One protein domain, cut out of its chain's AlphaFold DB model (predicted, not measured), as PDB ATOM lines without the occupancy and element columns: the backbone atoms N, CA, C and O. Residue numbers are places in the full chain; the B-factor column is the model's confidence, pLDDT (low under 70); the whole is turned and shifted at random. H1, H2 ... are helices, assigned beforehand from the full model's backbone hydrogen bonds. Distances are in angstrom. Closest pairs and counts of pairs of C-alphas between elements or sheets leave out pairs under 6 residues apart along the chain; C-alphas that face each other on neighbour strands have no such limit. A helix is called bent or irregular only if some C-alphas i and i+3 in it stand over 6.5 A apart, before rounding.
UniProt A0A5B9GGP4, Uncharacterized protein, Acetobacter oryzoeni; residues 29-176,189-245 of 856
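Overview. This is residues 29 to 176 and 189 to 245 of the 856 residues of an uncharacterized protein of Acetobacter oryzoeni (UniProt A0A5B9GGP4). The long helix H7 runs along a compact helical body, and its residues 167 to 172 stick out with residues 173 to 176 as an arm. The hairpin H2 and H3 makes with H7 a splayed up-and-down bundle, each helix running against the one before; H1 and H5 pack on H3, while H6, H8 and H9 pack on H7, with the hairpin H10 and H11 beyond H8 and H9. The printed part has 205 residues with eleven named helices, H1 to H11 in order, and no named strand: all helix. It is compact, with a radius of gyration of the C-alphas of 16.7 A and spans of 56 by 40 by 28 A.

Along the chain. H7, residues 145 to 172, is 40.7 A long, from C-alpha 145 at (17.801, 69.565, -16.088) to C-alpha 172 at (-20.267, 59.085, -6.393). Before it come H1, residues 37 to 45, beginning at (9.239, 89.159, -3.895); H2, 48 to 60, 21.0 A; H3, 69 to 86, 26.0 A; H4, 102 to 107; H5, 110 to 119, 14.4 A; and H6, 123 to 131. After it come H8, 189 to 192; H9, 194 to 198; H10, 220 to 227; and H11, 234 to 244, 15.0 A. H2 and H4 are only just irregular: C-alphas 51 and 54 are 6.6 A apart, 104 and 107 6.9 A.

Arrangement. H7 is the hub, touching five helices. The closest C-alphas to H3 are Val 148 and Gly 84, 5.9 A, at a shallow tilt of 33 degrees, only just short of steep, opposite ways. H2 touches H7 with residues 55 to 59 alone, Leu 59 to Leu 163 at 6.9 A. H6 touches H7 at Leu 129 and Val 148, 5.8 A; H8 at Ala 192 and Gln 159, 4.0 A; H9 at Thr 195 and Ser 155, 5.8 A. H5 touches H3 at Ala 115 and Ala 79, 4.9 A, and H1 at Lys 114 and Ala 40, 4.5 A. H4 and H5 only just touch, only at the corner, with 3 pairs of C-alphas within 8 A. H10 and H11 form a hairpin, Ala 227 to Gln 237 at 4.0 A. O i to N i+4 pairs are all within hydrogen-bond range in H1, H3, H5, H6, H7, H9, H10 and H11; H2 has 4 of 9, with 6 of 10 O i to N i+3, H4 0 of 2, with 1 of 3, and H8 is too short.

Size, cuts and confidence. C-alphas 94 and 175, the farthest apart, are 55.7 A apart. Residues 177 to 188 are not printed; the gap is 17.6 A. Links H3 to H4, H6 to H7 and H9 to H10 are long. Residues 29 to 34, 64 to 67, 95 and 133 to 137 are under 70 in pLDDT.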
ATOM      1  N   ASN A  29      18.667  88.199   2.911       39.59
ATOM      2  CA  ASN A  29      18.425  89.645   2.867       39.59
ATOM      3  C   ASN A  29      19.653  90.493   2.493       39.59
ATOM      4  O   ASN A  29      19.479  91.608   2.025       39.59
ATOM      5  N   LYS A  30      20.889  90.002   2.668       42.88
ATOM      6  CA  LYS A  30      22.106  90.766   2.318       42.88
ATOM      7  C   LYS A  30      22.582  90.589   0.872       42.88
ATOM      8  O   LYS A  30      23.505  91.291   0.464       42.88
ATOM      9  N   VAL A  31      21.996  89.663   0.108       43.97
ATOM     10  CA  VAL A  31      22.399  89.377  -1.284       43.97
ATOM     11  C   VAL A  31      21.240  89.549  -2.284       43.97
ATOM     12  O   VAL A  31      21.489  89.705  -3.477       43.97
ATOM     13  N   THR A  32      19.979  89.605  -1.827       47.38
ATOM     14  CA  THR A  32      18.783  89.717  -2.692       47.38
ATOM     15  C   THR A  32      18.280  91.139  -2.978       47.38
ATOM     16  O   THR A  32      17.197  91.275  -3.536       47.38
ATOM     17  N   ASP A  33      19.043  92.197  -2.687       50.09
ATOM     18  CA  ASP A  33      18.628  93.609  -2.878       50.09
ATOM     19  C   ASP A  33      18.285  94.025  -4.334       50.09
ATOM     20  O   ASP A  33      17.937  95.178  -4.576       50.09
ATOM     21  N   SER A  34      18.358  93.127  -5.328       59.75
ATOM     22  CA  SER A  34      18.042  93.447  -6.735       59.75
ATOM     23  C   SER A  34      16.721  92.876  -7.273       59.75
ATOM     24  O   SER A  34      16.286  93.316  -8.337       59.75
ATOM     25  N   VAL A  35      16.063  91.939  -6.574       76.38
ATOM     26  CA  VAL A  35      14.781  91.345  -7.005       76.38
ATOM     27  C   VAL A  35      13.835  91.241  -5.809       76.38
ATOM     28  O   VAL A  35      14.081  90.454  -4.894       76.38
ATOM     29  N   SER A  36      12.753  92.026  -5.819       88.06
ATOM     30  CA  SER A  36      11.724  91.954  -4.777       88.06
ATOM     31  C   SER A  36      10.849  90.702  -4.926       88.06
ATOM     32  O   SER A  36      10.756  90.123  -6.011       88.06
ATOM     33  N   ASP A  37      10.186  90.283  -3.843       88.94
ATOM     34  CA  ASP A  37       9.239  89.159  -3.895       88.94
ATOM     35  C   ASP A  37       8.070  89.431  -4.850       88.94
ATOM     36  O   ASP A  37       7.668  88.527  -5.579       88.94
ATOM     37  N   GLN A  38       7.604  90.683  -4.917       92.56
ATOM     38  CA  GLN A  38       6.566  91.102  -5.858       92.56
ATOM     39  C   GLN A  38       7.048  91.005  -7.312       92.56
ATOM     40  O   GLN A  38       6.348  90.455  -8.151       92.56
ATOM     41  N   ASP A  39       8.266  91.471  -7.615       93.69
ATOM     42  CA  ASP A  39       8.816  91.395  -8.978       93.69
ATOM     43  C   ASP A  39       9.019  89.950  -9.452       93.69
ATOM     44  O   ASP A  39       8.993  89.676 -10.659       93.69
ATOM     45  N   ALA A  40       9.308  89.043  -8.515       94.38
ATOM     46  CA  ALA A  40       9.416  87.617  -8.780       94.38
ATOM     47  C   ALA A  40       8.034  87.005  -9.048       94.38
ATOM     48  O   ALA A  40       7.880  86.271 -10.026       94.38
ATOM     49  N   ASP A  41       7.031  87.365  -8.243       94.81
ATOM     50  CA  ASP A  41       5.655  86.896  -8.405       94.81
ATOM     51  C   ASP A  41       5.035  87.383  -9.712       94.81
ATOM     52  O   ASP A  41       4.547  86.564 -10.486       94.81
ATOM     53  N   ASP A  42       5.144  88.678 -10.015       96.31
ATOM     54  CA  ASP A  42       4.627  89.279 -11.250       96.31
ATOM     55  C   ASP A  42       5.249  88.630 -12.493       96.31
ATOM     56  O   ASP A  42       4.579  88.401 -13.502       96.31
ATOM     57  N   TYR A  43       6.540  88.291 -12.427       97.12
ATOM     58  CA  TYR A  43       7.218  87.600 -13.519       97.12
ATOM     59  C   TYR A  43       6.641  86.204 -13.760       97.12
ATOM     60  O   TYR A  43       6.334  85.867 -14.906       97.12
ATOM     61  N   VAL A  44       6.467  85.404 -12.706       97.12
ATOM     62  CA  VAL A  44       5.914  84.049 -12.836       97.12
ATOM     63  C   VAL A  44       4.433  84.092 -13.227       97.12
ATOM     64  O   VAL A  44       4.028  83.349 -14.123       97.12
ATOM     65  N   ASP A  45       3.659  85.015 -12.657       96.06
ATOM     66  CA  ASP A  45       2.237  85.221 -12.955       96.06
ATOM     67  C   ASP A  45       2.004  85.701 -14.399       96.06
ATOM     68  O   ASP A  45       0.965  85.415 -14.987       96.06
ATOM     69  N   SER A  46       2.979  86.382 -15.012       96.50
ATOM     70  CA  SER A  46       2.929  86.767 -16.433       96.50
ATOM     71  C   SER A  46       3.288  85.634 -17.406       96.50
ATOM     72  O   SER A  46       3.221  85.809 -18.627       96.50
ATOM     73  N   SER A  47       3.716  84.476 -16.896       96.75
ATOM     74  CA  SER A  47       4.143  83.353 -17.726       96.75
ATOM     75  C   SER A  47       2.964  82.552 -18.279       96.75
ATOM     76  O   SER A  47       1.869  82.541 -17.725       96.75
ATOM     77  N   LYS A  48       3.216  81.777 -19.342       95.75
ATOM     78  CA  LYS A  48       2.224  80.839 -19.898       95.75
ATOM     79  C   LYS A  48       1.746  79.782 -18.889       95.75
ATOM     80  O   LYS A  48       0.705  79.194 -19.111       95.75
ATOM     81  N   TYR A  49       2.491  79.533 -17.810       96.00
ATOM     82  CA  TYR A  49       2.165  78.504 -16.816       96.00
ATOM     83  C   TYR A  49       1.189  78.981 -15.741       96.00
ATOM     84  O   TYR A  49       0.687  78.163 -14.976       96.00
ATOM     85  N   ALA A  50       0.880  80.281 -15.694       92.62
ATOM     86  CA  ALA A  50      -0.156  80.798 -14.809       92.62
ATOM     87  C   ALA A  50      -1.557  80.254 -15.159       92.62
ATOM     88  O   ALA A  50      -2.438  80.236 -14.308       92.62
ATOM     89  N   GLU A  51      -1.767  79.743 -16.382       88.44
ATOM     90  CA  GLU A  51      -3.028  79.096 -16.778       88.44
ATOM     91  C   GLU A  51      -3.358  77.846 -15.936       88.44
ATOM     92  O   GLU A  51      -4.528  77.521 -15.720       88.44
ATOM     93  N   ASP A  52      -2.329  77.180 -15.397       88.25
ATOM     94  CA  ASP A  52      -2.471  75.986 -14.564       88.25
ATOM     95  C   ASP A  52      -2.852  76.301 -13.105       88.25
ATOM     96  O   ASP A  52      -3.155  75.376 -12.349       88.25
ATOM     97  N   TYR A  53      -2.896  77.578 -12.692       92.19
ATOM     98  CA  TYR A  53      -3.306  77.965 -11.332       92.19
ATOM     99  C   TYR A  53      -4.727  77.501 -11.012       92.19
ATOM    100  O   TYR A  53      -4.968  76.981  -9.926       92.19
ATOM    101  N   SER A  54      -5.624  77.545 -11.999       89.69
ATOM    102  CA  SER A  54      -7.012  77.078 -11.874       89.69
ATOM    103  C   SER A  54      -7.144  75.618 -11.416       89.69
ATOM    104  O   SER A  54      -8.102  75.257 -10.735       89.69
ATOM    105  N   LYS A  55      -6.178  74.757 -11.760       92.12
ATOM    106  CA  LYS A  55      -6.152  73.354 -11.314       92.12
ATOM    107  C   LYS A  55      -5.764  73.236  -9.843       92.12
ATOM    108  O   LYS A  55      -6.283  72.375  -9.141       92.12
ATOM    109  N   TRP A  56      -4.844  74.081  -9.385       92.25
ATOM    110  CA  TRP A  56      -4.458  74.142  -7.977       92.25
ATOM    111  C   TRP A  56      -5.547  74.789  -7.130       92.25
ATOM    112  O   TRP A  56      -5.826  74.295  -6.047       92.25
ATOM    113  N   GLU A  57      -6.221  75.814  -7.650       90.19
ATOM    114  CA  GLU A  57      -7.401  76.415  -7.024       90.19
ATOM    115  C   GLU A  57      -8.491  75.369  -6.773       90.19
ATOM    116  O   GLU A  57      -8.953  75.262  -5.641       90.19
ATOM    117  N   GLN A  58      -8.811  74.527  -7.766       90.25
ATOM    118  CA  GLN A  58      -9.753  73.405  -7.600       90.25
ATOM    119  C   GLN A  58      -9.335  72.432  -6.487       90.25
ATOM    120  O   GLN A  58     -10.177  71.986  -5.717       90.25
ATOM    121  N   LEU A  59      -8.042  72.112  -6.372       90.38
ATOM    122  CA  LEU A  59      -7.533  71.213  -5.326       90.38
ATOM    123  C   LEU A  59      -7.539  71.847  -3.927       90.38
ATOM    124  O   LEU A  59      -7.601  71.126  -2.937       90.38
ATOM    125  N   THR A  60      -7.452  73.176  -3.838       90.38
ATOM    126  CA  THR A  60      -7.417  73.919  -2.564       90.38
ATOM    127  C   THR A  60      -8.761  74.521  -2.159       90.38
ATOM    128  O   THR A  60      -8.869  75.131  -1.097       90.38
ATOM    129  N   GLU A  61      -9.787  74.397  -2.999       86.38
ATOM    130  CA  GLU A  61     -11.107  74.959  -2.726       86.38
ATOM    131  C   GLU A  61     -11.674  74.367  -1.427       86.38
ATOM    132  O   GLU A  61     -11.677  73.150  -1.230       86.38
ATOM    133  N   GLY A  62     -12.132  75.251  -0.535       82.12
ATOM    134  CA  GLY A  62     -12.679  74.882   0.771       82.12
ATOM    135  C   GLY A  62     -11.644  74.481   1.828       82.12
ATOM    136  O   GLY A  62     -12.055  74.108   2.920       82.12
ATOM    137  N   LEU A  63     -10.334  74.554   1.536       82.50
ATOM    138  CA  LEU A  63      -9.266  74.125   2.456       82.50
ATOM    139  C   LEU A  63      -8.615  75.252   3.276       82.50
ATOM    140  O   LEU A  63      -7.776  74.961   4.122       82.50
ATOM    141  N   SER A  64      -8.956  76.527   3.053       66.19
ATOM    142  CA  SER A  64      -8.538  77.620   3.947       66.19
ATOM    143  C   SER A  64      -9.369  78.891   3.745       66.19
ATOM    144  O   SER A  64      -9.763  79.201   2.621       66.19
ATOM    145  N   ASP A  65      -9.490  79.697   4.800       56.59
ATOM    146  CA  ASP A  65     -10.090  81.042   4.761       56.59
ATOM    147  C   ASP A  65      -9.131  82.131   4.219       56.59
ATOM    148  O   ASP A  65      -9.502  83.295   4.053       56.59
ATOM    149  N   SER A  66      -7.868  81.781   3.953       51.16
ATOM    150  CA  SER A  66      -6.781  82.717   3.649       51.16
ATOM    151  C   SER A  66      -6.452  82.828   2.150       51.16
ATOM    152  O   SER A  66      -5.447  82.311   1.682       51.16
ATOM    153  N   GLY A  67      -7.253  83.567   1.380       59.22
ATOM    154  CA  GLY A  67      -6.883  84.038   0.029       59.22
ATOM    155  C   GLY A  67      -6.473  82.969  -1.011       59.22
ATOM    156  O   GLY A  67      -6.860  81.808  -0.940       59.22
ATOM    157  N   ASP A  68      -5.694  83.403  -2.011       74.56
ATOM    158  CA  ASP A  68      -5.318  82.704  -3.260       74.56
ATOM    159  C   ASP A  68      -4.283  81.554  -3.041       74.56
ATOM    160  O   ASP A  68      -3.183  81.542  -3.605       74.56
ATOM    161  N   GLN A  69      -4.583  80.575  -2.173       82.56
ATOM    162  CA  GLN A  69      -3.666  79.465  -1.826       82.56
ATOM    163  C   GLN A  69      -3.298  78.592  -3.034       82.56
ATOM    164  O   GLN A  69      -2.117  78.309  -3.260       82.56
ATOM    165  N   GLY A  70      -4.284  78.232  -3.864       87.06
ATOM    166  CA  GLY A  70      -4.053  77.496  -5.108       87.06
ATOM    167  C   GLY A  70      -3.111  78.239  -6.057       87.06
ATOM    168  O   GLY A  70      -2.192  77.643  -6.617       87.06
ATOM    169  N   LYS A  71      -3.250  79.566  -6.151       90.19
ATOM    170  CA  LYS A  71      -2.329  80.421  -6.907       90.19
ATOM    171  C   LYS A  71      -0.916  80.406  -6.324       90.19
ATOM    172  O   LYS A  71       0.050  80.336  -7.078       90.19
ATOM    173  N   THR A  72      -0.773  80.452  -4.999       89.31
ATOM    174  CA  THR A  72       0.540  80.419  -4.328       89.31
ATOM    175  C   THR A  72       1.279  79.113  -4.616       89.31
ATOM    176  O   THR A  72       2.428  79.146  -5.064       89.31
ATOM    177  N   LEU A  73       0.606  77.972  -4.454       91.69
ATOM    178  CA  LEU A  73       1.166  76.664  -4.788       91.69
ATOM    179  C   LEU A  73       1.460  76.550  -6.292       91.69
ATOM    180  O   LEU A  73       2.556  76.148  -6.695       91.69
ATOM    181  N   GLY A  74       0.516  76.977  -7.135       94.06
ATOM    182  CA  GLY A  74       0.661  76.990  -8.587       94.06
ATOM    183  C   GLY A  74       1.851  77.818  -9.064       94.06
ATOM    184  O   GLY A  74       2.567  77.388  -9.970       94.06
ATOM    185  N   ARG A  75       2.132  78.953  -8.419       94.94
ATOM    186  CA  ARG A  75       3.285  79.809  -8.726       94.94
ATOM    187  C   ARG A  75       4.610  79.082  -8.515       94.94
ATOM    188  O   ARG A  75       5.503  79.193  -9.356       94.94
ATOM    189  N   SER A  76       4.730  78.293  -7.451       94.62
ATOM    190  CA  SER A  76       5.923  77.476  -7.201       94.62
ATOM    191  C   SER A  76       6.160  76.469  -8.332       94.62
ATOM    192  O   SER A  76       7.270  76.381  -8.858       94.62
ATOM    193  N   TYR A  77       5.112  75.786  -8.802       96.44
ATOM    194  CA  TYR A  77       5.210  74.881  -9.954       96.44
ATOM    195  C   TYR A  77       5.503  75.617 -11.271       96.44
ATOM    196  O   TYR A  77       6.356  75.176 -12.047       96.44
ATOM    197  N   ALA A  78       4.869  76.765 -11.516       97.50
ATOM    198  CA  ALA A  78       5.124  77.596 -12.694       97.50
ATOM    199  C   ALA A  78       6.585  78.081 -12.756       97.50
ATOM    200  O   ALA A  78       7.203  78.072 -13.826       97.50
ATOM    201  N   ALA A  79       7.184  78.427 -11.613       97.38
ATOM    202  CA  ALA A  79       8.597  78.781 -11.525       97.38
ATOM    203  C   ALA A  79       9.520  77.604 -11.896       97.38
ATOM    204  O   ALA A  79      10.485  77.790 -12.645       97.38
ATOM    205  N   VAL A  80       9.204  76.380 -11.454       97.31
ATOM    206  CA  VAL A  80       9.939  75.161 -11.845       97.31
ATOM    207  C   VAL A  80       9.809  74.885 -13.347       97.31
ATOM    208  O   VAL A  80      10.786  74.535 -14.013       97.31
ATOM    209  N   HIS A  81       8.626  75.098 -13.915       97.75
ATOM    210  CA  HIS A  81       8.402  75.002 -15.353       97.75
ATOM    211  C   HIS A  81       9.255  76.004 -16.150       97.75
ATOM    212  O   HIS A  81       9.937  75.618 -17.105       97.75
ATOM    213  N   LEU A  82       9.288  77.273 -15.724       98.12
ATOM    214  CA  LEU A  82      10.152  78.302 -16.312       98.12
ATOM    215  C   LEU A  82      11.634  77.915 -16.238       98.12
ATOM    216  O   LEU A  82      12.355  78.079 -17.228       98.12
ATOM    217  N   LEU A  83      12.071  77.358 -15.106       96.44
ATOM    218  CA  LEU A  83      13.426  76.847 -14.906       96.44
ATOM    219  C   LEU A  83      13.782  75.745 -15.913       96.44
ATOM    220  O   LEU A  83      14.844  75.796 -16.540       96.44
ATOM    221  N   GLY A  84      12.894  74.765 -16.102       96.00
ATOM    222  CA  GLY A  84      13.092  73.661 -17.042       96.00
ATOM    223  C   GLY A  84      13.170  74.117 -18.504       96.00
ATOM    224  O   GLY A  84      14.079  73.704 -19.233       96.00
ATOM    225  N   ASP A  85      12.259  74.999 -18.925       97.12
ATOM    226  CA  ASP A  85      12.193  75.513 -20.300       97.12
ATOM    227  C   ASP A  85      13.394  76.406 -20.650       97.12
ATOM    228  O   ASP A  85      13.882  76.394 -21.783       97.12
ATOM    229  N   ASN A  86      13.911  77.160 -19.675       96.62
ATOM    230  CA  ASN A  86      14.973  78.137 -19.900       96.62
ATOM    231  C   ASN A  86      16.365  77.673 -19.447       96.62
ATOM    232  O   ASN A  86      17.318  78.442 -19.564       96.62
ATOM    233  N   TRP A  87      16.533  76.421 -19.011       94.81
ATOM    234  CA  TRP A  87      17.766  75.923 -18.381       94.81
ATOM    235  C   TRP A  87      19.068  76.318 -19.095       94.81
ATOM    236  O   TRP A  87      19.965  76.926 -18.508       94.81
ATOM    237  N   LYS A  88      19.165  76.016 -20.397       94.00
ATOM    238  CA  LYS A  88      20.340  76.358 -21.222       94.00
ATOM    239  C   LYS A  88      20.433  77.855 -21.517       94.00
ATOM    240  O   LYS A  88      21.528  78.408 -21.556       94.00
ATOM    241  N   LYS A  89      19.290  78.516 -21.738       94.25
ATOM    242  CA  LYS A  89      19.211  79.960 -22.021       94.25
ATOM    243  C   LYS A  89      19.710  80.780 -20.829       94.25
ATOM    244  O   LYS A  89      20.349  81.807 -21.022       94.25
ATOM    245  N   TRP A  90      19.452  80.304 -19.617       94.12
ATOM    246  CA  TRP A  90      19.889  80.923 -18.370       94.12
ATOM    247  C   TRP A  90      21.294  80.502 -17.925       94.12
ATOM    248  O   TRP A  90      21.793  81.021 -16.932       94.12
ATOM    249  N   GLY A  91      21.967  79.610 -18.664       90.06
ATOM    250  CA  GLY A  91      23.345  79.200 -18.381       90.06
ATOM    251  C   GLY A  91      23.504  78.281 -17.163       90.06
ATOM    252  O   GLY A  91      24.605  78.192 -16.609       90.06
ATOM    253  N   LEU A  92      22.434  77.589 -16.752       88.38
ATOM    254  CA  LEU A  92      22.432  76.656 -15.616       88.38
ATOM    255  C   LEU A  92      23.222  75.366 -15.899       88.38
ATOM    256  O   LEU A  92      23.634  74.673 -14.980       88.38
ATOM    257  N   ASP A  93      23.486  75.045 -17.166       85.00
ATOM    258  CA  ASP A  93      24.338  73.926 -17.591       85.00
ATOM    259  C   ASP A  93      25.843  74.206 -17.454       85.00
ATOM    260  O   ASP A  93      26.654  73.281 -17.497       85.00
ATOM    261  N   LYS A  94      26.224  75.478 -17.298       77.38
ATOM    262  CA  LYS A  94      27.625  75.933 -17.265       77.38
ATOM    263  C   LYS A  94      28.093  76.362 -15.878       77.38
ATOM    264  O   LYS A  94      29.291  76.531 -15.669       77.38
ATOM    265  N   SER A  95      27.163  76.549 -14.948       67.50
ATOM    266  CA  SER A  95      27.419  77.111 -13.624       67.50
ATOM    267  C   SER A  95      27.056  76.095 -12.548       67.50
ATOM    268  O   SER A  95      25.980  75.510 -12.595       67.50
ATOM    269  N   LYS A  96      27.927  75.896 -11.552       72.50
ATOM    270  CA  LYS A  96      27.534  75.197 -10.320       72.50
ATOM    271  C   LYS A  96      26.654  76.149  -9.511       72.50
ATOM    272  O   LYS A  96      27.181  77.023  -8.829       72.50
ATOM    273  N   ILE A  97      25.341  76.025  -9.666       79.00
ATOM    274  CA  ILE A  97      24.357  76.820  -8.930       79.00
ATOM    275  C   ILE A  97      23.911  76.024  -7.716       79.00
ATOM    276  O   ILE A  97      23.514  74.868  -7.850       79.00
ATOM    277  N   ASN A  98      23.979  76.651  -6.546       79.00
ATOM    278  CA  ASN A  98      23.365  76.116  -5.344       79.00
ATOM    279  C   ASN A  98      22.009  76.806  -5.172       79.00
ATOM    280  O   ASN A  98      21.924  78.025  -5.016       79.00
ATOM    281  N   PHE A  99      20.940  76.021  -5.234       81.75
ATOM    282  CA  PHE A  99      19.569  76.520  -5.158       81.75
ATOM    283  C   PHE A  99      19.219  77.005  -3.745       81.75
ATOM    284  O   PHE A  99      18.286  77.781  -3.590       81.75
ATOM    285  N   ASN A 100      20.015  76.624  -2.741       72.62
ATOM    286  CA  ASN A 100      19.914  77.094  -1.362       72.62
ATOM    287  C   ASN A 100      20.808  78.314  -1.071       72.62
ATOM    288  O   ASN A 100      20.799  78.821   0.046       72.62
ATOM    289  N   ASP A 101      21.607  78.788  -2.034       78.12
ATOM    290  CA  ASP A 101      22.520  79.919  -1.833       78.12
ATOM    291  C   ASP A 101      22.307  81.005  -2.903       78.12
ATOM    292  O   ASP A 101      22.879  80.922  -4.004       78.12
ATOM    293  N   PRO A 102      21.533  82.061  -2.571       77.56
ATOM    294  CA  PRO A 102      21.273  83.199  -3.449       77.56
ATOM    295  C   PRO A 102      22.525  83.889  -3.994       77.56
ATOM    296  O   PRO A 102      22.492  84.468  -5.082       77.56
ATOM    297  N   SER A 103      23.663  83.805  -3.293       79.88
ATOM    298  CA  SER A 103      24.914  84.411  -3.761       79.88
ATOM    299  C   SER A 103      25.429  83.787  -5.056       79.88
ATOM    300  O   SER A 103      26.062  84.467  -5.876       79.88
ATOM    301  N   THR A 104      25.067  82.527  -5.307       81.88
ATOM    302  CA  THR A 104      25.414  81.826  -6.543       81.88
ATOM    303  C   THR A 104      24.586  82.289  -7.746       81.88
ATOM    304  O   THR A 104      25.009  82.078  -8.884       81.88
ATOM    305  N   TRP A 105      23.459  82.982  -7.532       86.31
ATOM    306  CA  TRP A 105      22.533  83.383  -8.601       86.31
ATOM    307  C   TRP A 105      22.892  84.716  -9.250       86.31
ATOM    308  O   TRP A 105      22.432  84.999 -10.351       86.31
ATOM    309  N   SER A 106      23.750  85.517  -8.614       81.88
ATOM    310  CA  SER A 106      24.183  86.842  -9.097       81.88
ATOM    311  C   SER A 106      24.757  86.844 -10.524       81.88
ATOM    312  O   SER A 106      24.777  87.876 -11.191       81.88
ATOM    313  N   LYS A 107      25.217  85.684 -11.009       82.12
ATOM    314  CA  LYS A 107      25.768  85.483 -12.360       82.12
ATOM    315  C   LYS A 107      24.721  85.065 -13.400       82.12
ATOM    316  O   LYS A 107      25.056  84.943 -14.576       82.12
ATOM    317  N   LEU A 108      23.488  84.805 -12.975       89.50
ATOM    318  CA  LEU A 108      22.385  84.383 -13.832       89.50
ATOM    319  C   LEU A 108      21.603  85.598 -14.359       89.50
ATOM    320  O   LEU A 108      21.615  86.655 -13.725       89.50
ATOM    321  N   PRO A 109      20.889  85.474 -15.494       92.00
ATOM    322  CA  PRO A 109      20.001  86.533 -15.975       92.00
ATOM    323  C   PRO A 109      18.919  86.909 -14.942       92.00
ATOM    324  O   PRO A 109      18.490  86.027 -14.197       92.00
ATOM    325  N   PRO A 110      18.411  88.160 -14.926       92.19
ATOM    326  CA  PRO A 110      17.389  88.600 -13.963       92.19
ATOM    327  C   PRO A 110      16.154  87.689 -13.901       92.19
ATOM    328  O   PRO A 110      15.691  87.343 -12.820       92.19
ATOM    329  N   ASP A 111      15.673  87.226 -15.053       94.69
ATOM    330  CA  ASP A 111      14.563  86.272 -15.171       94.69
ATOM    331  C   ASP A 111      14.816  84.953 -14.418       94.69
ATOM    332  O   ASP A 111      13.923  84.419 -13.761       94.69
ATOM    333  N   ALA A 112      16.050  84.442 -14.472       93.50
ATOM    334  CA  ALA A 112      16.439  83.232 -13.755       93.50
ATOM    335  C   ALA A 112      16.477  83.472 -12.242       93.50
ATOM    336  O   ALA A 112      16.042  82.619 -11.474       93.50
ATOM    337  N   GLN A 113      16.964  84.644 -11.820       92.81
ATOM    338  CA  GLN A 113      16.983  85.038 -10.410       92.81
ATOM    339  C   GLN A 113      15.560  85.145  -9.849       92.81
ATOM    340  O   GLN A 113      15.315  84.671  -8.746       92.81
ATOM    341  N   LYS A 114      14.611  85.689 -10.623       94.75
ATOM    342  CA  LYS A 114      13.187  85.764 -10.255       94.75
ATOM    343  C   LYS A 114      12.554  84.384 -10.076       94.75
ATOM    344  O   LYS A 114      11.948  84.127  -9.041       94.75
ATOM    345  N   ALA A 115      12.738  83.475 -11.036       95.69
ATOM    346  CA  ALA A 115      12.208  82.112 -10.923       95.69
ATOM    347  C   ALA A 115      12.833  81.342  -9.743       95.69
ATOM    348  O   ALA A 115      12.119  80.704  -8.972       95.69
ATOM    349  N   LEU A 116      14.155  81.442  -9.556       93.62
ATOM    350  CA  LEU A 116      14.843  80.822  -8.420       93.62
ATOM    351  C   LEU A 116      14.419  81.432  -7.081       93.62
ATOM    352  O   LEU A 116      14.284  80.691  -6.114       93.62
ATOM    353  N   LYS A 117      14.141  82.742  -7.025       92.56
ATOM    354  CA  LYS A 117      13.624  83.405  -5.822       92.56
ATOM    355  C   LYS A 117      12.301  82.780  -5.378       92.56
ATOM    356  O   LYS A 117      12.190  82.456  -4.201       92.56
ATOM    357  N   VAL A 118      11.361  82.534  -6.299       94.19
ATOM    358  CA  VAL A 118      10.098  81.837  -5.987       94.19
ATOM    359  C   VAL A 118      10.362  80.415  -5.484       94.19
ATOM    360  O   VAL A 118       9.889  80.065  -4.409       94.19
ATOM    361  N   ILE A 119      11.167  79.622  -6.202       94.06
ATOM    362  CA  ILE A 119      11.494  78.232  -5.815       94.06
ATOM    363  C   ILE A 119      12.146  78.182  -4.424       94.06
ATOM    364  O   ILE A 119      11.812  77.330  -3.608       94.06
ATOM    365  N   SER A 120      13.046  79.123  -4.131       90.81
ATOM    366  CA  SER A 120      13.820  79.158  -2.885       90.81
ATOM    367  C   SER A 120      13.029  79.475  -1.627       90.81
ATOM    368  O   SER A 120      13.562  79.352  -0.525       90.81
ATOM    369  N   ARG A 121      11.761  79.872  -1.770       91.00
ATOM    370  CA  ARG A 121      10.871  80.057  -0.623       91.00
ATOM    371  C   ARG A 121      10.557  78.731   0.063       91.00
ATOM    372  O   ARG A 121      10.261  78.757   1.250       91.00
ATOM    373  N   SER A 122      10.657  77.613  -0.663       92.50
ATOM    374  CA  SER A 122      10.386  76.269  -0.159       92.50
ATOM    375  C   SER A 122      11.642  75.387  -0.189       92.50
ATOM    376  O   SER A 122      12.066  74.927  -1.258       92.50
ATOM    377  N   PRO A 123      12.235  75.090   0.980       91.25
ATOM    378  CA  PRO A 123      13.280  74.079   1.101       91.25
ATOM    379  C   PRO A 123      12.822  72.695   0.622       91.25
ATOM    380  O   PRO A 123      13.612  71.968   0.017       91.25
ATOM    381  N   SER A 124      11.550  72.338   0.837       94.00
ATOM    382  CA  SER A 124      10.992  71.057   0.388       94.00
ATOM    383  C   SER A 124      10.965  70.958  -1.134       94.00
ATOM    384  O   SER A 124      11.353  69.930  -1.682       94.00
ATOM    385  N   MET A 125      10.603  72.040  -1.834       94.62
ATOM    386  CA  MET A 125      10.652  72.105  -3.297       94.62
ATOM    387  C   MET A 125      12.082  71.915  -3.815       94.62
ATOM    388  O   MET A 125      12.301  71.134  -4.740       94.62
ATOM    389  N   ILE A 126      13.073  72.585  -3.217       91.50
ATOM    390  CA  ILE A 126      14.478  72.404  -3.615       91.50
ATOM    391  C   ILE A 126      14.912  70.951  -3.401       91.50
ATOM    392  O   ILE A 126      15.438  70.330  -4.326       91.50
ATOM    393  N   SER A 127      14.641  70.394  -2.219       90.94
ATOM    394  CA  SER A 127      14.966  69.003  -1.893       90.94
ATOM    395  C   SER A 127      14.305  68.024  -2.872       90.94
ATOM    396  O   SER A 127      14.952  67.096  -3.365       90.94
ATOM    397  N   ALA A 128      13.050  68.264  -3.251       92.62
ATOM    398  CA  ALA A 128      12.351  67.442  -4.228       92.62
ATOM    399  C   ALA A 128      12.986  67.504  -5.623       92.62
ATOM    400  O   ALA A 128      13.154  66.464  -6.268       92.62
ATOM    401  N   LEU A 129      13.408  68.686  -6.082       92.44
ATOM    402  CA  LEU A 129      14.131  68.839  -7.351       92.44
ATOM    403  C   LEU A 129      15.488  68.122  -7.341       92.44
ATOM    404  O   LEU A 129      15.911  67.600  -8.371       92.44
ATOM    405  N   GLU A 130      16.169  68.076  -6.196       88.50
ATOM    406  CA  GLU A 130      17.439  67.358  -6.036       88.50
ATOM    407  C   GLU A 130      17.275  65.833  -6.024       88.50
ATOM    408  O   GLU A 130      18.183  65.112  -6.446       88.50
ATOM    409  N   ASN A 131      16.139  65.333  -5.544       86.06
ATOM    410  CA  ASN A 131      15.901  63.902  -5.363       86.06
ATOM    411  C   ASN A 131      15.145  63.258  -6.537       86.06
ATOM    412  O   ASN A 131      15.347  62.080  -6.845       86.06
ATOM    413  N   THR A 132      14.337  64.027  -7.268       84.38
ATOM    414  CA  THR A 132      13.477  63.464  -8.311       84.38
ATOM    415  C   THR A 132      14.272  62.902  -9.488       84.38
ATOM    416  O   THR A 132      15.080  63.590 -10.097       84.38
ATOM    417  N   GLY A 133      13.990  61.656  -9.880       67.31
ATOM    418  CA  GLY A 133      14.601  61.031 -11.066       67.31
ATOM    419  C   GLY A 133      15.947  60.354 -10.786       67.31
ATOM    420  O   GLY A 133      16.517  59.715 -11.672       67.31
ATOM    421  N   ALA A 134      16.420  60.398  -9.539       60.03
ATOM    422  CA  ALA A 134      17.592  59.675  -9.061       60.03
ATOM    423  C   ALA A 134      17.254  58.209  -8.705       60.03
ATOM    424  O   ALA A 134      17.473  57.775  -7.580       60.03
ATOM    425  N   LYS A 135      16.710  57.425  -9.652       53.31
ATOM    426  CA  LYS A 135      16.405  56.002  -9.393       53.31
ATOM    427  C   LYS A 135      17.648  55.273  -8.870       53.31
ATOM    428  O   LYS A 135      18.704  55.331  -9.507       53.31
ATOM    429  N   ASP A 136      17.498  54.632  -7.711       55.19
ATOM    430  CA  ASP A 136      18.527  53.884  -6.978       55.19
ATOM    431  C   ASP A 136      19.760  54.715  -6.567       55.19
ATOM    432  O   ASP A 136      20.842  54.175  -6.315       55.19
ATOM    433  N   LYS A 137      19.629  56.048  -6.514       66.56
ATOM    434  CA  LYS A 137      20.724  56.964  -6.187       66.56
ATOM    435  C   LYS A 137      20.306  57.947  -5.105       66.56
ATOM    436  O   LYS A 137      19.268  58.588  -5.180       66.56
ATOM    437  N   LYS A 138      21.180  58.096  -4.115       75.19
ATOM    438  CA  LYS A 138      21.097  59.158  -3.112       75.19
ATOM    439  C   LYS A 138      21.281  60.525  -3.787       75.19
ATOM    440  O   LYS A 138      22.075  60.625  -4.731       75.19
ATOM    441  N   SER A 139      20.580  61.560  -3.310       77.88
ATOM    442  CA  SER A 139      20.803  62.941  -3.766       77.88
ATOM    443  C   SER A 139      22.286  63.299  -3.682       77.88
ATOM    444  O   SER A 139      22.980  62.964  -2.718       77.88
ATOM    445  N   SER A 140      22.755  63.988  -4.722       72.44
ATOM    446  CA  SER A 140      24.117  64.515  -4.823       72.44
ATOM    447  C   SER A 140      24.229  65.979  -4.381       72.44
ATOM    448  O   SER A 140      25.315  66.549  -4.470       72.44
ATOM    449  N   GLY A 141      23.120  66.593  -3.946       77.12
ATOM    450  CA  GLY A 141      23.037  68.023  -3.630       77.12
ATOM    451  C   GLY A 141      23.151  68.930  -4.862       77.12
ATOM    452  O   GLY A 141      23.498  70.103  -4.747       77.12
ATOM    453  N   ILE A 142      22.950  68.377  -6.063       82.06
ATOM    454  CA  ILE A 142      23.015  69.097  -7.339       82.06
ATOM    455  C   ILE A 142      21.715  68.854  -8.096       82.06
ATOM    456  O   ILE A 142      21.375  67.708  -8.390       82.06
ATOM    457  N   VAL A 143      21.042  69.943  -8.475       87.88
ATOM    458  CA  VAL A 143      19.878  69.916  -9.366       87.88
ATOM    459  C   VAL A 143      20.340  69.904 -10.824       87.88
ATOM    460  O   VAL A 143      21.157  70.723 -11.249       87.88
ATOM    461  N   THR A 144      19.788  68.995 -11.622       89.12
ATOM    462  CA  THR A 144      20.048  68.877 -13.062       89.12
ATOM    463  C   THR A 144      18.777  69.080 -13.882       89.12
ATOM    464  O   THR A 144      17.665  68.839 -13.416       89.12
ATOM    465  N   LEU A 145      18.934  69.431 -15.164       91.56
ATOM    466  CA  LEU A 145      17.801  69.565 -16.088       91.56
ATOM    467  C   LEU A 145      16.950  68.289 -16.188       91.56
ATOM    468  O   LEU A 145      15.742  68.381 -16.390       91.56
ATOM    469  N   SER A 146      17.565  67.105 -16.084       90.88
ATOM    470  CA  SER A 146      16.812  65.845 -16.125       90.88
ATOM    471  C   SER A 146      15.873  65.738 -14.931       90.88
ATOM    472  O   SER A 146      14.702  65.438 -15.119       90.88
ATOM    473  N   GLN A 147      16.364  66.057 -13.733       91.25
ATOM    474  CA  GLN A 147      15.582  65.978 -12.500       91.25
ATOM    475  C   GLN A 147      14.447  67.003 -12.495       91.25
ATOM    476  O   GLN A 147      13.315  66.649 -12.189       91.25
ATOM    477  N   VAL A 148      14.701  68.235 -12.956       94.44
ATOM    478  CA  VAL A 148      13.649  69.258 -13.123       94.44
ATOM    479  C   VAL A 148      12.558  68.784 -14.089       94.44
ATOM    480  O   VAL A 148      11.371  68.922 -13.807       94.44
ATOM    481  N   LYS A 149      12.935  68.194 -15.231       95.00
ATOM    482  CA  LYS A 149      11.961  67.669 -16.203       95.00
ATOM    483  C   LYS A 149      11.190  66.464 -15.670       95.00
ATOM    484  O   LYS A 149       9.997  66.349 -15.947       95.00
ATOM    485  N   ASP A 150      11.855  65.582 -14.932       93.12
ATOM    486  CA  ASP A 150      11.215  64.429 -14.307       93.12
ATOM    487  C   ASP A 150      10.254  64.861 -13.197       93.12
ATOM    488  O   ASP A 150       9.148  64.327 -13.137       93.12
ATOM    489  N   PHE A 151      10.620  65.865 -12.395       95.06
ATOM    490  CA  PHE A 151       9.738  66.496 -11.410       95.06
ATOM    491  C   PHE A 151       8.485  67.043 -12.081       95.06
ATOM    492  O   PHE A 151       7.395  66.564 -11.798       95.06
ATOM    493  N   ILE A 152       8.636  67.923 -13.078       96.62
ATOM    494  CA  ILE A 152       7.509  68.475 -13.845       96.62
ATOM    495  C   ILE A 152       6.594  67.363 -14.375       96.62
ATOM    496  O   ILE A 152       5.371  67.422 -14.248       96.62
ATOM    497  N   LYS A 153       7.177  66.327 -14.988       95.88
ATOM    498  CA  LYS A 153       6.411  65.219 -15.565       95.88
ATOM    499  C   LYS A 153       5.624  64.451 -14.501       95.88
ATOM    500  O   LYS A 153       4.467  64.115 -14.750       95.88
ATOM    501  N   LYS A 154       6.254  64.122 -13.371       94.31
ATOM    502  CA  LYS A 154       5.624  63.344 -12.300       94.31
ATOM    503  C   LYS A 154       4.589  64.175 -11.540       94.31
ATOM    504  O   LYS A 154       3.462  63.714 -11.424       94.31
ATOM    505  N   SER A 155       4.900  65.415 -11.165       95.38
ATOM    506  CA  SER A 155       3.956  66.324 -10.502       95.38
ATOM    507  C   SER A 155       2.700  66.574 -11.342       95.38
ATOM    508  O   SER A 155       1.595  66.537 -10.817       95.38
ATOM    509  N   ASN A 156       2.825  66.711 -12.668       95.62
ATOM    510  CA  ASN A 156       1.653  66.805 -13.550       95.62
ATOM    511  C   ASN A 156       0.804  65.521 -13.558       95.62
ATOM    512  O   ASN A 156      -0.418  65.579 -13.704       95.62
ATOM    513  N   ALA A 157       1.432  64.350 -13.429       95.69
ATOM    514  CA  ALA A 157       0.717  63.080 -13.325       95.69
ATOM    515  C   ALA A 157       0.041  62.908 -11.956       95.69
ATOM    516  O   ALA A 157      -1.049  62.343 -11.888       95.69
ATOM    517  N   ASP A 158       0.672  63.390 -10.888       95.81
ATOM    518  CA  ASP A 158       0.137  63.404  -9.526       95.81
ATOM    519  C   ASP A 158      -1.083  64.334  -9.437       95.81
ATOM    520  O   ASP A 158      -2.172  63.872  -9.097       95.81
ATOM    521  N   GLN A 159      -0.954  65.588  -9.889       96.12
ATOM    522  CA  GLN A 159      -2.049  66.564  -9.945       96.12
ATOM    523  C   GLN A 159      -3.251  66.040 -10.744       96.12
ATOM    524  O   GLN A 159      -4.394  66.116 -10.294       96.12
ATOM    525  N   LYS A 160      -3.008  65.462 -11.929       96.75
ATOM    526  CA  LYS A 160      -4.077  64.895 -12.763       96.75
ATOM    527  C   LYS A 160      -4.796  63.736 -12.069       96.75
ATOM    528  O   LYS A 160      -6.012  63.614 -12.200       96.75
ATOM    529  N   ALA A 161      -4.053  62.865 -11.391       96.31
ATOM    530  CA  ALA A 161      -4.631  61.732 -10.686       96.31
ATOM    531  C   ALA A 161      -5.479  62.199  -9.493       96.31
ATOM    532  O   ALA A 161      -6.606  61.736  -9.357       96.31
ATOM    533  N   ALA A 162      -4.994  63.168  -8.714       97.12
ATOM    534  CA  ALA A 162      -5.735  63.760  -7.602       97.12
ATOM    535  C   ALA A 162      -7.049  64.420  -8.045       97.12
ATOM    536  O   ALA A 162      -8.104  64.100  -7.502       97.12
ATOM    537  N   LEU A 163      -7.012  65.257  -9.091       96.00
ATOM    538  CA  LEU A 163      -8.223  65.858  -9.668       96.00
ATOM    539  C   LEU A 163      -9.228  64.784 -10.105       96.00
ATOM    540  O   LEU A 163     -10.413  64.876  -9.803       96.00
ATOM    541  N   SER A 164      -8.752  63.725 -10.769       96.62
ATOM    542  CA  SER A 164      -9.613  62.610 -11.174       96.62
ATOM    543  C   SER A 164     -10.234  61.878  -9.980       96.62
ATOM    544  O   SER A 164     -11.383  61.442 -10.085       96.62
ATOM    545  N   SER A 165      -9.496  61.716  -8.879       95.12
ATOM    546  CA  SER A 165      -9.983  61.071  -7.655       95.12
ATOM    547  C   SER A 165     -11.070  61.905  -6.980       95.12
ATOM    548  O   SER A 165     -12.145  61.367  -6.729       95.12
ATOM    549  N   ILE A 166     -10.853  63.214  -6.783       94.25
ATOM    550  CA  ILE A 166     -11.864  64.118  -6.200       94.25
ATOM    551  C   ILE A 166     -13.123  64.152  -7.069       94.25
ATOM    552  O   ILE A 166     -14.212  63.897  -6.569       94.25
ATOM    553  N   THR A 167     -12.992  64.370  -8.384       95.19
ATOM    554  CA  THR A 167     -14.161  64.412  -9.280       95.19
ATOM    555  C   THR A 167     -14.951  63.099  -9.255       95.19
ATOM    556  O   THR A 167     -16.179  63.102  -9.332       95.19
ATOM    557  N   SER A 168     -14.265  61.955  -9.158       95.31
ATOM    558  CA  SER A 168     -14.935  60.652  -9.061       95.31
ATOM    559  C   SER A 168     -15.641  60.478  -7.718       95.31
ATOM    560  O   SER A 168     -16.747  59.940  -7.685       95.31
ATOM    561  N   TYR A 169     -15.016  60.945  -6.638       92.50
ATOM    562  CA  TYR A 169     -15.570  60.929  -5.294       92.50
ATOM    563  C   TYR A 169     -16.831  61.797  -5.194       92.50
ATOM    564  O   TYR A 169     -17.886  61.283  -4.835       92.50
ATOM    565  N   GLU A 170     -16.768  63.065  -5.603       92.56
ATOM    566  CA  GLU A 170     -17.904  63.999  -5.568       92.56
ATOM    567  C   GLU A 170     -19.061  63.517  -6.451       92.56
ATOM    568  O   GLU A 170     -20.228  63.630  -6.090       92.56
ATOM    569  N   LYS A 171     -18.756  62.900  -7.601       94.75
ATOM    570  CA  LYS A 171     -19.783  62.305  -8.465       94.75
ATOM    571  C   LYS A 171     -20.474  61.100  -7.819       94.75
ATOM    572  O   LYS A 171     -21.657  60.880  -8.073       94.75
ATOM    573  N   LYS A 172     -19.733  60.276  -7.073       93.69
ATOM    574  CA  LYS A 172     -20.267  59.085  -6.393       93.69
ATOM    575  C   LYS A 172     -21.031  59.463  -5.122       93.69
ATOM    576  O   LYS A 172     -21.990  58.781  -4.786       93.69
ATOM    577  N   ASN A 173     -20.621  60.548  -4.469       89.50
ATOM    578  CA  ASN A 173     -21.141  61.020  -3.192       89.50
ATOM    579  C   ASN A 173     -21.590  62.492  -3.322       89.50
ATOM    580  O   ASN A 173     -20.938  63.374  -2.763       89.50
ATOM    581  N   PRO A 174     -22.666  62.784  -4.081       91.62
ATOM    582  CA  PRO A 174     -23.117  64.160  -4.311       91.62
ATOM    583  C   PRO A 174     -23.535  64.883  -3.021       91.62
ATOM    584  O   PRO A 174     -23.449  66.106  -2.960       91.62
ATOM    585  N   ASP A 175     -23.923  64.125  -1.995       84.94
ATOM    586  CA  ASP A 175     -24.356  64.624  -0.687       84.94
ATOM    587  C   ASP A 175     -23.261  64.472   0.387       84.94
ATOM    588  O   ASP A 175     -23.550  64.383   1.584       84.94
ATOM    589  N   ALA A 176     -21.986  64.403  -0.025       88.12
ATOM    590  CA  ALA A 176     -20.870  64.315   0.909       88.12
ATOM    591  C   ALA A 176     -20.880  65.492   1.893       88.12
ATOM    592  O   ALA A 176     -20.885  66.661   1.506       88.12
ATOM    593  N   LEU A 189      -4.921  66.653  -2.001       97.12
ATOM    594  CA  LEU A 189      -3.883  67.679  -2.111       97.12
ATOM    595  C   LEU A 189      -2.490  67.101  -1.811       97.12
ATOM    596  O   LEU A 189      -1.538  67.409  -2.533       97.12
ATOM    597  N   VAL A 190      -2.373  66.201  -0.830       97.88
ATOM    598  CA  VAL A 190      -1.150  65.412  -0.596       97.88
ATOM    599  C   VAL A 190      -0.838  64.528  -1.805       97.88
ATOM    600  O   VAL A 190       0.285  64.546  -2.308       97.88
ATOM    601  N   MET A 191      -1.839  63.836  -2.354       97.19
ATOM    602  CA  MET A 191      -1.707  63.024  -3.568       97.19
ATOM    603  C   MET A 191      -1.221  63.848  -4.769       97.19
ATOM    604  O   MET A 191      -0.360  63.386  -5.516       97.19
ATOM    605  N   ALA A 192      -1.729  65.072  -4.950       97.38
ATOM    606  CA  ALA A 192      -1.327  65.984  -6.021       97.38
ATOM    607  C   ALA A 192       0.131  66.453  -5.892       97.38
ATOM    608  O   ALA A 192       0.760  66.801  -6.892       97.38
ATOM    609  N   ASN A 193       0.659  66.452  -4.666       97.00
ATOM    610  CA  ASN A 193       2.004  66.901  -4.324       97.00
ATOM    611  C   ASN A 193       2.939  65.746  -3.944       97.00
ATOM    612  O   ASN A 193       4.020  65.998  -3.421       97.00
ATOM    613  N   GLN A 194       2.588  64.490  -4.228       95.62
ATOM    614  CA  GLN A 194       3.371  63.341  -3.775       95.62
ATOM    615  C   GLN A 194       4.841  63.409  -4.197       95.62
ATOM    616  O   GLN A 194       5.720  63.191  -3.372       95.62
ATOM    617  N   THR A 195       5.128  63.737  -5.463       94.69
ATOM    618  CA  THR A 195       6.519  63.889  -5.929       94.69
ATOM    619  C   THR A 195       7.285  64.963  -5.146       94.69
ATOM    620  O   THR A 195       8.478  64.802  -4.894       94.69
ATOM    621  N   LEU A 196       6.617  66.050  -4.749       95.62
ATOM    622  CA  LEU A 196       7.212  67.086  -3.905       95.62
ATOM    623  C   LEU A 196       7.466  66.553  -2.494       95.62
ATOM    624  O   LEU A 196       8.578  66.670  -1.989       95.62
ATOM    625  N   ILE A 197       6.449  65.953  -1.878       96.31
ATOM    626  CA  ILE A 197       6.501  65.517  -0.481       96.31
ATOM    627  C   ILE A 197       7.525  64.386  -0.319       96.31
ATOM    628  O   ILE A 197       8.405  64.498   0.524       96.31
ATOM    629  N   ALA A 198       7.513  63.358  -1.175       93.44
ATOM    630  CA  ALA A 198       8.455  62.229  -1.111       93.44
ATOM    631  C   ALA A 198       9.933  62.668  -1.128       93.44
ATOM    632  O   ALA A 198      10.794  62.022  -0.528       93.44
ATOM    633  N   GLY A 199      10.231  63.784  -1.803       91.81
ATOM    634  CA  GLY A 199      11.567  64.367  -1.882       91.81
ATOM    635  C   GLY A 199      11.931  65.339  -0.753       91.81
ATOM    636  O   GLY A 199      13.058  65.835  -0.751       91.81
ATOM    637  N   ALA A 200      11.024  65.633   0.179       92.25
ATOM    638  CA  ALA A 200      11.220  66.575   1.284       92.25
ATOM    639  C   ALA A 200      11.834  65.915   2.534       92.25
ATOM    640  O   ALA A 200      11.867  64.697   2.649       92.25
ATOM    641  N   GLY A 201      12.292  66.710   3.502       89.94
ATOM    642  CA  GLY A 201      12.780  66.203   4.793       89.94
ATOM    643  C   GLY A 201      14.284  65.929   4.864       89.94
ATOM    644  O   GLY A 201      14.996  65.870   3.861       89.94
ATOM    645  N   SER A 202      14.795  65.810   6.093       87.38
ATOM    646  CA  SER A 202      16.233  65.698   6.380       87.38
ATOM    647  C   SER A 202      16.847  64.411   5.832       87.38
ATOM    648  O   SER A 202      17.970  64.437   5.328       87.38
ATOM    649  N   GLN A 203      16.097  63.306   5.841       89.06
ATOM    650  CA  GLN A 203      16.555  62.023   5.304       89.06
ATOM    651  C   GLN A 203      16.695  62.036   3.777       89.06
ATOM    652  O   GLN A 203      17.351  61.166   3.214       89.06
ATOM    653  N   MET A 204      16.153  63.038   3.085       88.62
ATOM    654  CA  MET A 204      16.320  63.197   1.637       88.62
ATOM    655  C   MET A 204      17.551  64.044   1.272       88.62
ATOM    656  O   MET A 204      17.930  64.136   0.100       88.62
ATOM    657  N   GLN A 205      18.227  64.641   2.257       85.00
ATOM    658  CA  GLN A 205      19.365  65.531   2.028       85.00
ATOM    659  C   GLN A 205      20.667  64.767   1.771       85.00
ATOM    660  O   GLN A 205      20.970  63.739   2.385       85.00
ATOM    661  N   ALA A 206      21.484  65.303   0.862       83.25
ATOM    662  CA  ALA A 206      22.795  64.752   0.545       83.25
ATOM    663  C   ALA A 206      23.713  64.719   1.776       83.25
ATOM    664  O   ALA A 206      23.982  65.746   2.393       83.25
ATOM    665  N   GLY A 207      24.235  63.532   2.101       80.81
ATOM    666  CA  GLY A 207      25.172  63.355   3.213       80.81
ATOM    667  C   GLY A 207      24.529  63.144   4.587       80.81
ATOM    668  O   GLY A 207      25.271  63.020   5.561       80.81
ATOM    669  N   ALA A 208      23.197  63.052   4.681       84.56
ATOM    670  CA  ALA A 208      22.537  62.595   5.904       84.56
ATOM    671  C   ALA A 208      22.982  61.161   6.264       84.56
ATOM    672  O   ALA A 208      23.201  60.318   5.385       84.56
ATOM    673  N   ALA A 209      23.135  60.879   7.561       83.69
ATOM    674  CA  ALA A 209      23.625  59.583   8.047       83.69
ATOM    675  C   ALA A 209      22.706  58.422   7.621       83.69
ATOM    676  O   ALA A 209      23.167  57.343   7.252       83.69
ATOM    677  N   ASP A 210      21.412  58.699   7.601       84.31
ATOM    678  CA  ASP A 210      20.295  57.839   7.236       84.31
ATOM    679  C   ASP A 210      19.690  58.233   5.878       84.31
ATOM    680  O   ASP A 210      18.523  57.961   5.617       84.31
ATOM    681  N   GLN A 211      20.486  58.844   4.985       85.94
ATOM    682  CA  GLN A 211      19.975  59.350   3.710       85.94
ATOM    683  C   GLN A 211      19.219  58.267   2.920       85.94
ATOM    684  O   GLN A 211      19.825  57.266   2.500       85.94
ATOM    685  N   ARG A 212      17.932  58.522   2.670       85.94
ATOM    686  CA  ARG A 212      16.969  57.690   1.946       85.94
ATOM    687  C   ARG A 212      16.991  57.997   0.443       85.94
ATOM    688  O   ARG A 212      17.473  59.036  -0.006       85.94
ATOM    689  N   GLN A 213      16.538  57.032  -0.354       82.50
ATOM    690  CA  GLN A 213      16.335  57.191  -1.797       82.50
ATOM    691  C   GLN A 213      14.881  57.582  -2.077       82.50
ATOM    692  O   GLN A 213      13.978  57.067  -1.420       82.50
ATOM    693  N   ASP A 214      14.647  58.446  -3.068       78.94
ATOM    694  CA  ASP A 214      13.284  58.783  -3.499       78.94
ATOM    695  C   ASP A 214      12.680  57.619  -4.296       78.94
ATOM    696  O   ASP A 214      12.961  57.433  -5.485       78.94
ATOM    697  N   ASN A 215      11.821  56.857  -3.622       74.56
ATOM    698  CA  ASN A 215      11.021  55.789  -4.212       74.56
ATOM    699  C   ASN A 215       9.552  56.196  -4.412       74.56
ATOM    700  O   ASN A 215       8.725  55.336  -4.712       74.56
ATOM    701  N   LEU A 216       9.229  57.491  -4.293       74.56
ATOM    702  CA  LEU A 216       7.871  58.046  -4.333       74.56
ATOM    703  C   LEU A 216       6.939  57.568  -3.203       74.56
ATOM    704  O   LEU A 216       5.731  57.766  -3.311       74.56
ATOM    705  N   GLY A 217       7.464  56.953  -2.143       85.69
ATOM    706  CA  GLY A 217       6.715  56.689  -0.913       85.69
ATOM    707  C   GLY A 217       6.728  57.919  -0.008       85.69
ATOM    708  O   GLY A 217       7.774  58.549   0.147       85.69
ATOM    709  N   LEU A 218       5.575  58.276   0.550       91.75
ATOM    710  CA  LEU A 218       5.445  59.332   1.548       91.75
ATOM    711  C   LEU A 218       5.657  58.734   2.931       91.75
ATOM    712  O   LEU A 218       4.916  57.844   3.340       91.75
ATOM    713  N   HIS A 219       6.639  59.250   3.653       92.25
ATOM    714  CA  HIS A 219       6.887  58.902   5.047       92.25
ATOM    715  C   HIS A 219       6.491  60.063   5.965       92.25
ATOM    716  O   HIS A 219       6.430  61.213   5.523       92.25
ATOM    717  N   LYS A 220       6.268  59.792   7.254       92.62
ATOM    718  CA  LYS A 220       5.924  60.837   8.235       92.62
ATOM    719  C   LYS A 220       6.941  61.986   8.268       92.62
ATOM    720  O   LYS A 220       6.582  63.157   8.238       92.62
ATOM    721  N   ASP A 221       8.240  61.685   8.178       92.50
ATOM    722  CA  ASP A 221       9.282  62.724   8.128       92.50
ATOM    723  C   ASP A 221       9.194  63.613   6.872       92.50
ATOM    724  O   ASP A 221       9.536  64.797   6.925       92.50
ATOM    725  N   ASN A 222       8.706  63.069   5.750       94.94
ATOM    726  CA  ASN A 222       8.426  63.856   4.554       94.94
ATOM    727  C   ASN A 222       7.246  64.815   4.782       94.94
ATOM    728  O   ASN A 222       7.328  65.993   4.425       94.94
ATOM    729  N   LEU A 223       6.152  64.307   5.358       96.75
ATOM    730  CA  LEU A 223       4.932  65.073   5.620       96.75
ATOM    731  C   LEU A 223       5.195  66.185   6.641       96.75
ATOM    732  O   LEU A 223       4.892  67.342   6.362       96.75
ATOM    733  N   ALA A 224       5.878  65.877   7.745       95.88
ATOM    734  CA  ALA A 224       6.288  66.852   8.755       95.88
ATOM    735  C   ALA A 224       7.184  67.972   8.181       95.88
ATOM    736  O   ALA A 224       7.065  69.149   8.548       95.88
ATOM    737  N   ALA A 225       8.074  67.640   7.238       95.31
ATOM    738  CA  ALA A 225       8.902  68.637   6.564       95.31
ATOM    739  C   ALA A 225       8.070  69.610   5.715       95.31
ATOM    740  O   ALA A 225       8.360  70.804   5.694       95.31
ATOM    741  N   VAL A 226       7.018  69.124   5.052       96.62
ATOM    742  CA  VAL A 226       6.111  69.968   4.263       96.62
ATOM    743  C   VAL A 226       5.144  70.746   5.152       96.62
ATOM    744  O   VAL A 226       4.934  71.930   4.904       96.62
ATOM    745  N   ALA A 227       4.635  70.147   6.230       95.00
ATOM    746  CA  ALA A 227       3.798  70.826   7.221       95.00
ATOM    747  C   ALA A 227       4.500  72.063   7.820       95.00
ATOM    748  O   ALA A 227       3.876  73.093   8.076       95.00
ATOM    749  N   SER A 228       5.827  72.014   7.965       93.75
ATOM    750  CA  SER A 228       6.641  73.135   8.457       93.75
ATOM    751  C   SER A 228       7.137  74.110   7.371       93.75
ATOM    752  O   SER A 228       7.732  75.141   7.701       93.75
ATOM    753  N   ASP A 229       6.872  73.847   6.085       92.56
ATOM    754  CA  ASP A 229       7.372  74.645   4.958       92.56
ATOM    755  C   ASP A 229       6.399  75.762   4.542       92.56
ATOM    756  O   ASP A 229       5.461  75.567   3.766       92.56
ATOM    757  N   THR A 230       6.665  76.981   5.012       87.75
ATOM    758  CA  THR A 230       5.818  78.153   4.737       87.75
ATOM    759  C   THR A 230       5.883  78.652   3.292       87.75
ATOM    760  O   THR A 230       5.090  79.512   2.908       87.75
ATOM    761  N   GLY A 231       6.799  78.130   2.469       87.50
ATOM    762  CA  GLY A 231       6.936  78.494   1.060       87.50
ATOM    763  C   GLY A 231       5.905  77.852   0.132       87.50
ATOM    764  O   GLY A 231       5.867  78.198  -1.050       87.50
ATOM    765  N   LEU A 232       5.092  76.919   0.638       86.75
ATOM    766  CA  LEU A 232       4.159  76.112  -0.158       86.75
ATOM    767  C   LEU A 232       2.675  76.466   0.033       86.75
ATOM    768  O   LEU A 232       1.826  75.902  -0.655       86.75
ATOM    769  N   GLY A 233       2.375  77.438   0.899       86.25
ATOM    770  CA  GLY A 233       1.009  77.851   1.234       86.25
ATOM    771  C   GLY A 233       0.383  76.983   2.327       86.25
ATOM    772  O   GLY A 233       0.662  75.789   2.421       86.25
ATOM    773  N   SER A 234      -0.481  77.582   3.148       89.56
ATOM    774  CA  SER A 234      -1.043  76.929   4.337       89.56
ATOM    775  C   SER A 234      -1.902  75.721   3.988       89.56
ATOM    776  O   SER A 234      -1.818  74.716   4.672       89.56
ATOM    777  N   ALA A 235      -2.629  75.747   2.866       91.62
ATOM    778  CA  ALA A 235      -3.468  74.615   2.463       91.62
ATOM    779  C   ALA A 235      -2.671  73.301   2.318       91.62
ATOM    780  O   ALA A 235      -3.139  72.250   2.747       91.62
ATOM    781  N   LEU A 236      -1.462  73.344   1.735       94.25
ATOM    782  CA  LEU A 236      -0.615  72.149   1.634       94.25
ATOM    783  C   LEU A 236       0.053  71.810   2.973       94.25
ATOM    784  O   LEU A 236       0.254  70.631   3.254       94.25
ATOM    785  N   GLN A 237       0.373  72.810   3.798       93.25
ATOM    786  CA  GLN A 237       0.906  72.580   5.141       93.25
ATOM    787  C   GLN A 237      -0.110  71.844   6.019       93.25
ATOM    788  O   GLN A 237       0.224  70.812   6.593       93.25
ATOM    789  N   ASP A 238      -1.351  72.326   6.052       92.50
ATOM    790  CA  ASP A 238      -2.450  71.751   6.826       92.50
ATOM    791  C   ASP A 238      -2.790  70.344   6.308       92.50
ATOM    792  O   ASP A 238      -2.900  69.402   7.090       92.50
ATOM    793  N   ALA A 239      -2.838  70.157   4.981       95.44
ATOM    794  CA  ALA A 239      -3.047  68.842   4.371       95.44
ATOM    795  C   ALA A 239      -1.913  67.846   4.680       95.44
ATOM    796  O   ALA A 239      -2.173  66.665   4.908       95.44
ATOM    797  N   ALA A 240      -0.655  68.294   4.699       96.38
ATOM    798  CA  ALA A 240       0.457  67.447   5.119       96.38
ATOM    799  C   ALA A 240       0.370  67.123   6.618       96.38
ATOM    800  O   ALA A 240       0.600  65.979   6.995       96.38
ATOM    801  N   ASN A 241      -0.016  68.095   7.451       95.62
ATOM    802  CA  ASN A 241      -0.124  67.928   8.898       95.62
ATOM    803  C   ASN A 241      -1.212  66.919   9.292       95.62
ATOM    804  O   ASN A 241      -0.951  66.052  10.120       95.62
ATOM    805  N   ILE A 242      -2.404  66.980   8.686       94.56
ATOM    806  CA  ILE A 242      -3.482  66.015   8.969       94.56
ATOM    807  C   ILE A 242      -3.141  64.604   8.465       94.56
ATOM    808  O   ILE A 242      -3.448  63.621   9.129       94.56
ATOM    809  N   VAL A 243      -2.485  64.478   7.304       95.19
ATOM    810  CA  VAL A 243      -2.100  63.169   6.750       95.19
ATOM    811  C   VAL A 243      -0.937  62.548   7.529       95.19
ATOM    812  O   VAL A 243      -0.830  61.326   7.566       95.19
ATOM    813  N   ASP A 244      -0.102  63.359   8.183       95.06
ATOM    814  CA  ASP A 244       0.956  62.898   9.095       95.06
ATOM    815  C   ASP A 244       0.407  62.284  10.394       95.06
ATOM    816  O   ASP A 244       1.094  61.504  11.057       95.06
ATOM    817  N   GLN A 245      -0.842  62.599  10.760       93.69
ATOM    818  CA  GLN A 245      -1.466  62.074  11.974       93.69
ATOM    819  C   GLN A 245      -1.555  60.545  11.917       93.69
ATOM    820  O   GLN A 245      -2.011  59.978  10.923       93.69
TER     821      GLN A 245